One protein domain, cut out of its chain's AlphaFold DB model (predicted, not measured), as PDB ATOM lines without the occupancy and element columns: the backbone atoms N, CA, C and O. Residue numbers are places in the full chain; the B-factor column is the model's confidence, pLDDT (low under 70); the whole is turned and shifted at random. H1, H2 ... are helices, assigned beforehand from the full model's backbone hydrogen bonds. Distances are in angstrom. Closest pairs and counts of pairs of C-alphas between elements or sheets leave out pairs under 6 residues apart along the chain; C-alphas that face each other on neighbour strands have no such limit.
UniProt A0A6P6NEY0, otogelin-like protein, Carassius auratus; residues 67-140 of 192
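Overview. This is residues 67 to 140 of the 192 residues of the protein "otogelin-like protein" of Carassius auratus (UniProt A0A6P6NEY0). Three helices, H1, H3 and H4, make an up-and-down bundle, each running against the one before it, with H3 packing on both H1 and H4, while H1 meets H4 over only a part of its length, residues 75 to 79. The short helix H2 sits by the far end of H4, and residues 127 to 140 fold back from that end as a long tail without a named element, on the side away from H3. The printed part has 74 residues with four named helices, in the order H1, H2, H3, H4, and no named strand; the class is all helix. The whole is compact, with a radius of gyration of the C-alphas of 11.7 A, and elongated in outline, spanning 36 by 23 by 17 A.

Arrangement. Begin with the longest helix, H4, residues 110 to 126. Before it in the chain, H3, residues 94 to 106, touches it, and the two form a helical hairpin: they run opposite ways at a shallow tilt of 22 degrees, and the closest C-alphas, those of Cys 100 and Thr 116, are 5.9 A apart. Go on to H1, residues 67 to 80, which touches H3 with Ala 72 and Val 101 as the closest C-alphas, 5.0 A apart; they run opposite ways at a steep tilt of 36 degrees, only just beyond shallow. H1 touches H4 with residues 75 to 79 alone, and H4 meets it there with residues 113 to 120 alone; they run the same way at a shallow tilt of 31 degrees, and the closest C-alphas, Leu 79 and Leu 117, are 7.2 A apart. H2, residues 84 to 87, is close to H4 but not clearly touching: look at C-alphas 87 and 124, the closest pair, 6.0 A apart. H2 and H3 are apart. In H3 and H4 every O i to N i+4 pair is within hydrogen-bond range; in H1 it is 7 of 10, and H2 is too short for such a pair.

Along the chain. Find C-alpha 110 at (167.212, 200.878, 235.246); from there H4 runs 24.2 A to C-alpha 126 at (190.457, 198.121, 241.401). H3 begins at C-alpha 94, at (182.996, 193.157, 226.288), and is 18.7 A from first to last C-alpha. H1 starts at C-alpha 67, at (164.086, 192.350, 219.640), and is 20.5 A long. H2 has four residues and measures 5.8 A.

Size, cuts and confidence. The C-alphas of Ser 67 and Gly 128, the two farthest apart, are 37.2 A apart. The printed part has no cut. The links H1 to H2 and H3 to H4 are tight, and H2 to H3 is short. The mean pLDDT of the printed part is 95.6, and no printed residue is under 70.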
ATOM      1  N   SER A  67     164.346 190.924 219.401       94.88
ATOM      2  CA  SER A  67     164.086 192.350 219.640       94.88
ATOM      3  C   SER A  67     164.505 192.769 221.047       94.88
ATOM      4  O   SER A  67     165.136 193.806 221.198       94.88
ATOM      5  N   ASP A  68     164.190 191.956 222.063       93.94
ATOM      6  CA  ASP A  68     164.600 192.233 223.448       93.94
ATOM      7  C   ASP A  68     166.132 192.197 223.568       93.94
ATOM      8  O   ASP A  68     166.733 192.986 224.297       93.94
ATOM      9  N   MET A  69     166.776 191.294 222.818       95.31
ATOM     10  CA  MET A  69     168.231 191.220 222.738       95.31
ATOM     11  C   MET A  69     168.829 192.464 222.070       95.31
ATOM     12  O   MET A  69     169.792 193.014 222.599       95.31
ATOM     13  N   ASP A  70     168.273 192.923 220.947       96.06
ATOM     14  CA  ASP A  70     168.734 194.123 220.239       96.06
ATOM     15  C   ASP A  70     168.607 195.380 221.116       96.06
ATOM     16  O   ASP A  70     169.563 196.154 221.220       96.06
ATOM     17  N   ASP A  71     167.476 195.547 221.811       95.44
ATOM     18  CA  ASP A  71     167.240 196.666 222.734       95.44
ATOM     19  C   ASP A  71     168.236 196.633 223.912       95.44
ATOM     20  O   ASP A  71     168.835 197.652 224.282       95.44
ATOM     21  N   ALA A  72     168.481 195.444 224.477       96.88
ATOM     22  CA  ALA A  72     169.475 195.251 225.528       96.88
ATOM     23  C   ALA A  72     170.901 195.539 225.026       96.88
ATOM     24  O   ALA A  72     171.671 196.205 225.722       96.88
ATOM     25  N   ILE A  73     171.262 195.100 223.815       97.25
ATOM     26  CA  ILE A  73     172.559 195.395 223.185       97.25
ATOM     27  C   ILE A  73     172.727 196.901 223.002       97.25
ATOM     28  O   ILE A  73     173.782 197.435 223.357       97.25
ATOM     29  N   GLU A  74     171.710 197.596 222.487       96.94
ATOM     30  CA  GLU A  74     171.751 199.046 222.302       96.94
ATOM     31  C   GLU A  74     172.041 199.746 223.634       96.94
ATOM     32  O   GLU A  74     173.001 200.518 223.727       96.94
ATOM     33  N   LYS A  75     171.290 199.413 224.690       96.56
ATOM     34  CA  LYS A  75     171.465 200.010 226.021       96.56
ATOM     35  C   LYS A  75     172.840 199.693 226.620       96.56
ATOM     36  O   LYS A  75     173.562 200.592 227.051       96.56
ATOM     37  N   CYS A  76     173.237 198.424 226.611       98.12
ATOM     38  CA  CYS A  76     174.481 197.948 227.214       98.12
ATOM     39  C   CYS A  76     175.739 198.390 226.449       98.12
ATOM     40  O   CYS A  76     176.817 198.486 227.043       98.12
ATOM     41  N   SER A  77     175.608 198.749 225.166       98.06
ATOM     42  CA  SER A  77     176.699 199.326 224.369       98.06
ATOM     43  C   SER A  77     177.239 200.643 224.938       98.06
ATOM     44  O   SER A  77     178.347 201.043 224.584       98.06
ATOM     45  N   ALA A  78     176.525 201.282 225.876       97.94
ATOM     46  CA  ALA A  78     176.989 202.450 226.619       97.94
ATOM     47  C   ALA A  78     178.414 202.285 227.185       97.94
ATOM     48  O   ALA A  78     179.201 203.230 227.126       97.94
ATOM     49  N   LEU A  79     178.786 201.084 227.653       98.38
ATOM     50  CA  LEU A  79     180.130 200.776 228.172       98.38
ATOM     51  C   LEU A  79     181.255 200.922 227.132       98.38
ATOM     52  O   LEU A  79     182.425 201.030 227.499       98.38
ATOM     53  N   LEU A  80     180.921 200.948 225.842       98.25
ATOM     54  CA  LEU A  80     181.872 201.116 224.744       98.25
ATOM     55  C   LEU A  80     182.171 202.591 224.431       98.25
ATOM     56  O   LEU A  80     183.036 202.883 223.604       98.25
ATOM     57  N   PHE A  81     181.486 203.530 225.088       97.69
ATOM     58  CA  PHE A  81     181.588 204.957 224.801       97.69
ATOM     59  C   PHE A  81     182.072 205.774 226.005       97.69
ATOM     60  O   PHE A  81     182.338 205.255 227.090       97.69
ATOM     61  N   PHE A  82     182.280 207.078 225.794       96.00
ATOM     62  CA  PHE A  82     182.611 208.003 226.879       96.00
ATOM     63  C   PHE A  82     181.516 207.936 227.959       96.00
ATOM     64  O   PHE A  82     180.339 207.947 227.598       96.00
ATOM     65  N   PRO A  83     181.866 207.890 229.259       96.56
ATOM     66  CA  PRO A  83     183.193 208.105 229.865       96.56
ATOM     67  C   PRO A  83     184.065 206.842 230.027       96.56
ATOM     68  O   PRO A  83     185.239 206.939 230.404       96.56
ATOM     69  N   PHE A  84     183.531 205.662 229.713       98.00
ATOM     70  CA  PHE A  84     184.151 204.364 229.999       98.00
ATOM     71  C   PHE A  84     185.384 204.052 229.144       98.00
ATOM     72  O   PHE A  84     186.256 203.313 229.598       98.00
ATOM     73  N   ILE A  85     185.523 204.694 227.974       97.25
ATOM     74  CA  ILE A  85     186.703 204.572 227.090       97.25
ATOM     75  C   ILE A  85     188.025 204.781 227.845       97.25
ATOM     76  O   ILE A  85     189.036 204.167 227.513       97.25
ATOM     77  N   SER A  86     188.025 205.612 228.892       95.94
ATOM     78  CA  SER A  86     189.214 205.876 229.716       95.94
ATOM     79  C   SER A  86     189.809 204.635 230.401       95.94
ATOM     80  O   SER A  86     190.978 204.662 230.782       95.94
ATOM     81  N   CYS A  87     189.039 203.552 230.537       97.62
ATOM     82  CA  CYS A  87     189.461 202.309 231.180       97.62
ATOM     83  C   CYS A  87     189.715 201.150 230.200       97.62
ATOM     84  O   CYS A  87     190.334 200.160 230.588       97.62
ATOM     85  N   HIS A  88     189.310 201.265 228.930       98.06
ATOM     86  CA  HIS A  88     189.324 200.151 227.964       98.06
ATOM     87  C   HIS A  88     190.702 199.506 227.762       98.06
ATOM     88  O   HIS A  88     190.783 198.313 227.493       98.06
ATOM     89  N   GLU A  89     191.794 200.264 227.918       97.44
ATOM     90  CA  GLU A  89     193.162 199.722 227.829       97.44
ATOM     91  C   GLU A  89     193.537 198.801 229.006       97.44
ATOM     92  O   GLU A  89     194.491 198.033 228.903       97.44
ATOM     93  N   ASN A  90     192.806 198.879 230.121       97.06
ATOM     94  CA  ASN A  90     193.102 198.161 231.362       97.06
ATOM     95  C   ASN A  90     192.079 197.064 231.672       97.06
ATOM     96  O   ASN A  90     192.447 196.048 232.258       97.06
ATOM     97  N   ILE A  91     190.813 197.261 231.292       97.75
ATOM     98  CA  ILE A  91     189.726 196.293 231.467       97.75
ATOM     99  C   ILE A  91     188.926 196.212 230.166       97.75
ATOM    100  O   ILE A  91     188.332 197.207 229.740       97.75
ATOM    101  N   ASP A  92     188.862 195.015 229.577       97.56
ATOM    102  CA  ASP A  92     188.009 194.734 228.418       97.56
ATOM    103  C   ASP A  92     186.526 194.937 228.797       97.56
ATOM    104  O   ASP A  92     186.041 194.279 229.723       97.56
ATOM    105  N   PRO A  93     185.786 195.843 228.128       98.19
ATOM    106  CA  PRO A  93     184.373 196.067 228.417       98.19
ATOM    107  C   PRO A  93     183.457 194.944 227.909       98.19
ATOM    108  O   PRO A  93     182.333 194.830 228.391       98.19
ATOM    109  N   ASN A  94     183.890 194.107 226.960       98.00
ATOM    110  CA  ASN A  94     182.996 193.157 226.288       98.00
ATOM    111  C   ASN A  94     182.347 192.121 227.228       98.00
ATOM    112  O   ASN A  94     181.143 191.901 227.093       98.00
ATOM    113  N   PRO A  95     183.051 191.527 228.217       97.00
ATOM    114  CA  PRO A  95     182.413 190.650 229.202       97.00
ATOM    115  C   PRO A  95     181.322 191.353 230.021       97.00
ATOM    116  O   PRO A  95     180.297 190.750 230.331       97.00
ATOM    117  N   PHE A  96     181.504 192.640 230.331       98.38
ATOM    118  CA  PHE A  96     180.510 193.437 231.052       98.38
ATOM    119  C   PHE A  96     179.314 193.784 230.163       98.38
ATOM    120  O   PHE A  96     178.183 193.723 230.633       98.38
ATOM    121  N   VAL A  97     179.534 194.078 228.876       98.31
ATOM    122  CA  VAL A  97     178.448 194.256 227.896       98.31
ATOM    123  C   VAL A  97     177.635 192.968 227.760       98.31
ATOM    124  O   VAL A  97     176.413 193.017 227.842       98.31
ATOM    125  N   ALA A  98     178.288 191.813 227.618       96.38
ATOM    126  CA  ALA A  98     177.604 190.524 227.521       96.38
ATOM    127  C   ALA A  98     176.792 190.203 228.789       96.38
ATOM    128  O   ALA A  98     175.634 189.797 228.695       96.38
ATOM    129  N   SER A  99     177.368 190.449 229.973       96.38
ATOM    130  CA  SER A  99     176.661 190.294 231.251       96.38
ATOM    131  C   SER A  99     175.477 191.253 231.371       96.38
ATOM    132  O   SER A  99     174.417 190.843 231.828       96.38
ATOM    133  N   CYS A 100     175.632 192.503 230.931       98.06
ATOM    134  CA  CYS A 100     174.560 193.492 230.915       98.06
ATOM    135  C   CYS A 100     173.390 193.034 230.049       98.06
ATOM    136  O   CYS A 100     172.256 193.054 230.507       98.06
ATOM    137  N   VAL A 101     173.658 192.577 228.820       97.12
ATOM    138  CA  VAL A 101     172.612 192.091 227.906       97.12
ATOM    139  C   VAL A 101     171.880 190.906 228.527       97.12
ATOM    140  O   VAL A 101     170.652 190.872 228.533       97.12
ATOM    141  N   SER A 102     172.633 189.968 229.108       95.31
ATOM    142  CA  SER A 102     172.066 188.817 229.810       95.31
ATOM    143  C   SER A 102     171.137 189.238 230.953       95.31
ATOM    144  O   SER A 102     170.008 188.758 231.031       95.31
ATOM    145  N   ASP A 103     171.590 190.147 231.817       96.31
ATOM    146  CA  ASP A 103     170.826 190.628 232.968       96.31
ATOM    147  C   ASP A 103     169.592 191.442 232.546       96.31
ATOM    148  O   ASP A 103     168.505 191.226 233.080       96.31
ATOM    149  N   MET A 104     169.734 192.330 231.557       96.44
ATOM    150  CA  MET A 104     168.645 193.152 231.013       96.44
ATOM    151  C   MET A 104     167.544 192.302 230.374       96.44
ATOM    152  O   MET A 104     166.367 192.627 230.484       96.44
ATOM    153  N   CYS A 105     167.908 191.173 229.766       95.38
ATOM    154  CA  CYS A 105     166.939 190.221 229.234       95.38
ATOM    155  C   CYS A 105     166.132 189.488 230.318       95.38
ATOM    156  O   CYS A 105     165.025 189.026 230.048       95.38
ATOM    157  N   VAL A 106     166.659 189.385 231.544       93.50
ATOM    158  CA  VAL A 106     165.929 188.833 232.698       93.50
ATOM    159  C   VAL A 106     165.111 189.917 233.401       93.50
ATOM    160  O   VAL A 106     163.990 189.658 233.841       93.50
ATOM    161  N   SER A 107     165.677 191.116 233.528       92.56
ATOM    162  CA  SER A 107     165.084 192.249 234.232       92.56
ATOM    163  C   SER A 107     165.349 193.538 233.457       92.56
ATOM    164  O   SER A 107     166.413 194.146 233.573       92.56
ATOM    165  N   ASP A 108     164.367 193.949 232.653       90.62
ATOM    166  CA  ASP A 108     164.443 195.179 231.864       90.62
ATOM    167  C   ASP A 108     164.116 196.406 232.729       90.62
ATOM    168  O   ASP A 108     163.026 196.983 232.681       90.62
ATOM    169  N   ASP A 109     165.055 196.764 233.601       94.00
ATOM    170  CA  ASP A 109     164.923 197.894 234.511       94.00
ATOM    171  C   ASP A 109     166.218 198.723 234.609       94.00
ATOM    172  O   ASP A 109     167.313 198.309 234.220       94.00
ATOM    173  N   GLU A 110     166.082 199.956 235.098       94.25
ATOM    174  CA  GLU A 110     167.212 200.878 235.246       94.25
ATOM    175  C   GLU A 110     168.214 200.423 236.315       94.25
ATOM    176  O   GLU A 110     169.409 200.633 236.138       94.25
ATOM    177  N   GLU A 111     167.772 199.785 237.401       94.50
ATOM    178  CA  GLU A 111     168.658 199.332 238.481       94.50
ATOM    179  C   GLU A 111     169.642 198.275 237.965       94.50
ATOM    180  O   GLU A 111     170.844 198.352 238.232       94.50
ATOM    181  N   THR A 112     169.150 197.338 237.156       95.56
ATOM    182  CA  THR A 112     169.946 196.296 236.500       95.56
ATOM    183  C   THR A 112     170.995 196.891 235.554       95.56
ATOM    184  O   THR A 112     172.181 196.543 235.631       95.56
ATOM    185  N   PHE A 113     170.603 197.859 234.722       96.69
ATOM    186  CA  PHE A 113     171.539 198.584 233.862       96.69
ATOM    187  C   PHE A 113     172.602 199.338 234.677       96.69
ATOM    188  O   PHE A 113     173.805 199.185 234.442       96.69
ATOM    189  N   CYS A 114     172.180 200.107 235.683       96.25
ATOM    190  CA  CYS A 114     173.073 200.898 236.522       96.25
ATOM    191  C   CYS A 114     174.060 200.027 237.310       96.25
ATOM    192  O   CYS A 114     175.227 200.401 237.437       96.25
ATOM    193  N   ARG A 115     173.638 198.844 237.779       95.62
ATOM    194  CA  ARG A 115     174.523 197.872 238.437       95.62
ATOM    195  C   ARG A 115     175.681 197.471 237.529       95.62
ATOM    196  O   ARG A 115     176.819 197.441 237.986       95.62
ATOM    197  N   THR A 116     175.427 197.242 236.242       96.88
ATOM    198  CA  THR A 116     176.496 196.921 235.286       96.88
ATOM    199  C   THR A 116     177.509 198.066 235.169       96.88
ATOM    200  O   THR A 116     178.718 197.830 235.222       96.88
ATOM    201  N   LEU A 117     177.040 199.315 235.057       97.31
ATOM    202  CA  LEU A 117     177.933 200.480 234.988       97.31
ATOM    203  C   LEU A 117     178.790 200.608 236.259       97.31
ATOM    204  O   LEU A 117     179.996 200.866 236.185       97.31
ATOM    205  N   VAL A 118     178.189 200.370 237.427       95.62
ATOM    206  CA  VAL A 118     178.887 200.344 238.718       95.62
ATOM    207  C   VAL A 118     179.957 199.247 238.750       95.62
ATOM    208  O   VAL A 118     181.095 199.532 239.113       95.62
ATOM    209  N   GLU A 119     179.652 198.017 238.332       96.44
ATOM    210  CA  GLU A 119     180.641 196.929 238.360       96.44
ATOM    211  C   GLU A 119     181.809 197.167 237.395       96.44
ATOM    212  O   GLU A 119     182.962 196.925 237.762       96.44
ATOM    213  N   TYR A 120     181.550 197.698 236.193       98.00
ATOM    214  CA  TYR A 120     182.628 198.037 235.259       98.00
ATOM    215  C   TYR A 120     183.548 199.115 235.844       98.00
ATOM    216  O   TYR A 120     184.769 198.955 235.891       98.00
ATOM    217  N   THR A 121     182.971 200.198 236.367       96.31
ATOM    218  CA  THR A 121     183.754 201.293 236.963       96.31
ATOM    219  C   THR A 121     184.486 200.868 238.234       96.31
ATOM    220  O   THR A 121     185.616 201.307 238.459       96.31
ATOM    221  N   ARG A 122     183.920 199.947 239.019       94.38
ATOM    222  CA  ARG A 122     184.595 199.330 240.164       94.38
ATOM    223  C   ARG A 122     185.787 198.480 239.738       94.38
ATOM    224  O   ARG A 122     186.858 198.613 240.331       94.38
ATOM    225  N   ALA A 123     185.645 197.657 238.699       95.31
ATOM    226  CA  ALA A 123     186.757 196.882 238.149       95.31
ATOM    227  C   ALA A 123     187.903 197.798 237.683       95.31
ATOM    228  O   ALA A 123     189.064 197.564 238.023       95.31
ATOM    229  N   CYS A 124     187.568 198.898 237.008       96.25
ATOM    230  CA  CYS A 124     188.513 199.941 236.608       96.25
ATOM    231  C   CYS A 124     189.239 200.581 237.805       96.25
ATOM    232  O   CYS A 124     190.468 200.694 237.819       96.25
ATOM    233  N   SER A 125     188.497 200.946 238.854       93.62
ATOM    234  CA  SER A 125     189.060 201.471 240.102       93.62
ATOM    235  C   SER A 125     189.989 200.468 240.788       93.62
ATOM    236  O   SER A 125     191.052 200.855 241.272       93.62
ATOM    237  N   HIS A 126     189.646 199.176 240.789       90.12
ATOM    238  CA  HIS A 126     190.457 198.121 241.401       90.12
ATOM    239  C   HIS A 126     191.829 197.943 240.748       90.12
ATOM    240  O   HIS A 126     192.768 197.577 241.450       90.12
ATOM    241  N   VAL A 127     191.966 198.234 239.451       91.06
ATOM    242  CA  VAL A 127     193.259 198.210 238.741       91.06
ATOM    243  C   VAL A 127     193.959 199.573 238.701       91.06
ATOM    244  O   VAL A 127     195.006 199.713 238.076       91.06
ATOM    245  N   GLY A 128     193.415 200.579 239.396       91.25
ATOM    246  CA  GLY A 128     194.039 201.895 239.551       91.25
ATOM    247  C   GLY A 128     193.660 202.927 238.486       91.25
ATOM    248  O   GLY A 128     194.254 204.006 238.460       91.25
ATOM    249  N   TYR A 129     192.654 202.642 237.657       94.81
ATOM    250  CA  TYR A 129     192.181 203.515 236.577       94.81
ATOM    251  C   TYR A 129     190.705 203.898 236.780       94.81
ATOM    252  O   TYR A 129     189.857 203.530 235.973       94.81
ATOM    253  N   PRO A 130     190.361 204.619 237.864       94.44
ATOM    254  CA  PRO A 130     188.975 204.954 238.177       94.44
ATOM    255  C   PRO A 130     188.345 205.830 237.088       94.44
ATOM    256  O   PRO A 130     188.894 206.879 236.732       94.44
ATOM    257  N   VAL A 131     187.156 205.447 236.619       95.75
ATOM    258  CA  VAL A 131     186.330 206.289 235.744       95.75
ATOM    259  C   VAL A 131     185.624 207.318 236.625       95.75
ATOM    260  O   VAL A 131     184.764 206.971 237.429       95.75
ATOM    261  N   ARG A 132     186.025 208.585 236.526       91.62
ATOM    262  CA  ARG A 132     185.504 209.659 237.383       91.62
ATOM    263  C   ARG A 132     184.287 210.327 236.766       91.62
ATOM    264  O   ARG A 132     184.239 210.486 235.550       91.62
ATOM    265  N   GLU A 133     183.369 210.765 237.623       90.06
ATOM    266  CA  GLU A 133     182.215 211.604 237.276       90.06
ATOM    267  C   GLU A 133     181.314 210.953 236.213       90.06
ATOM    268  O   GLU A 133     180.589 211.619 235.479       90.06
ATOM    269  N   TRP A 134     181.329 209.618 236.118       94.19
ATOM    270  CA  TRP A 134     180.593 208.913 235.071       94.19
ATOM    271  C   TRP A 134     179.077 209.036 235.237       94.19
ATOM    272  O   TRP A 134     178.345 209.068 234.248       94.19
ATOM    273  N   ARG A 135     178.612 209.178 236.484       92.75
ATOM    274  CA  ARG A 135     177.194 209.360 236.821       92.75
ATOM    275  C   ARG A 135     176.616 210.669 236.277       92.75
ATOM    276  O   ARG A 135     175.412 210.735 236.061       92.75
ATOM    277  N   ASP A 136     177.445 211.661 235.945       92.38
ATOM    278  CA  ASP A 136     176.979 212.886 235.277       92.38
ATOM    279  C   ASP A 136     176.441 212.594 233.866       92.38
ATOM    280  O   ASP A 136     175.530 213.270 233.390       92.38
ATOM    281  N   SER A 137     176.975 211.558 233.206       94.25
ATOM    282  CA  SER A 137     176.474 211.077 231.910       94.25
ATOM    283  C   SER A 137     175.248 210.166 232.049       94.25
ATOM    284  O   SER A 137     174.512 209.995 231.079       94.25
ATOM    285  N   PHE A 138     174.996 209.623 233.247       94.56
ATOM    286  CA  PHE A 138     173.893 208.702 233.540       94.56
ATOM    287  C   PHE A 138     173.147 209.100 234.827       94.56
ATOM    288  O   PHE A 138     173.238 208.396 235.834       94.56
ATOM    289  N   PRO A 139     172.378 210.208 234.827       91.56
ATOM    290  CA  PRO A 139     171.725 210.707 236.040       91.56
ATOM    291  C   PRO A 139     170.685 209.751 236.645       91.56
ATOM    292  O   PRO A 139     170.408 209.839 237.837       91.56
ATOM    293  N   THR A 140     170.106 208.839 235.852       91.62
ATOM    294  CA  THR A 140     169.206 207.779 236.353       91.62
ATOM    295  C   THR A 140     169.937 206.780 237.242       91.62
ATOM    296  O   THR A 140     169.337 206.214 238.149       91.62
TER     297      THR A 140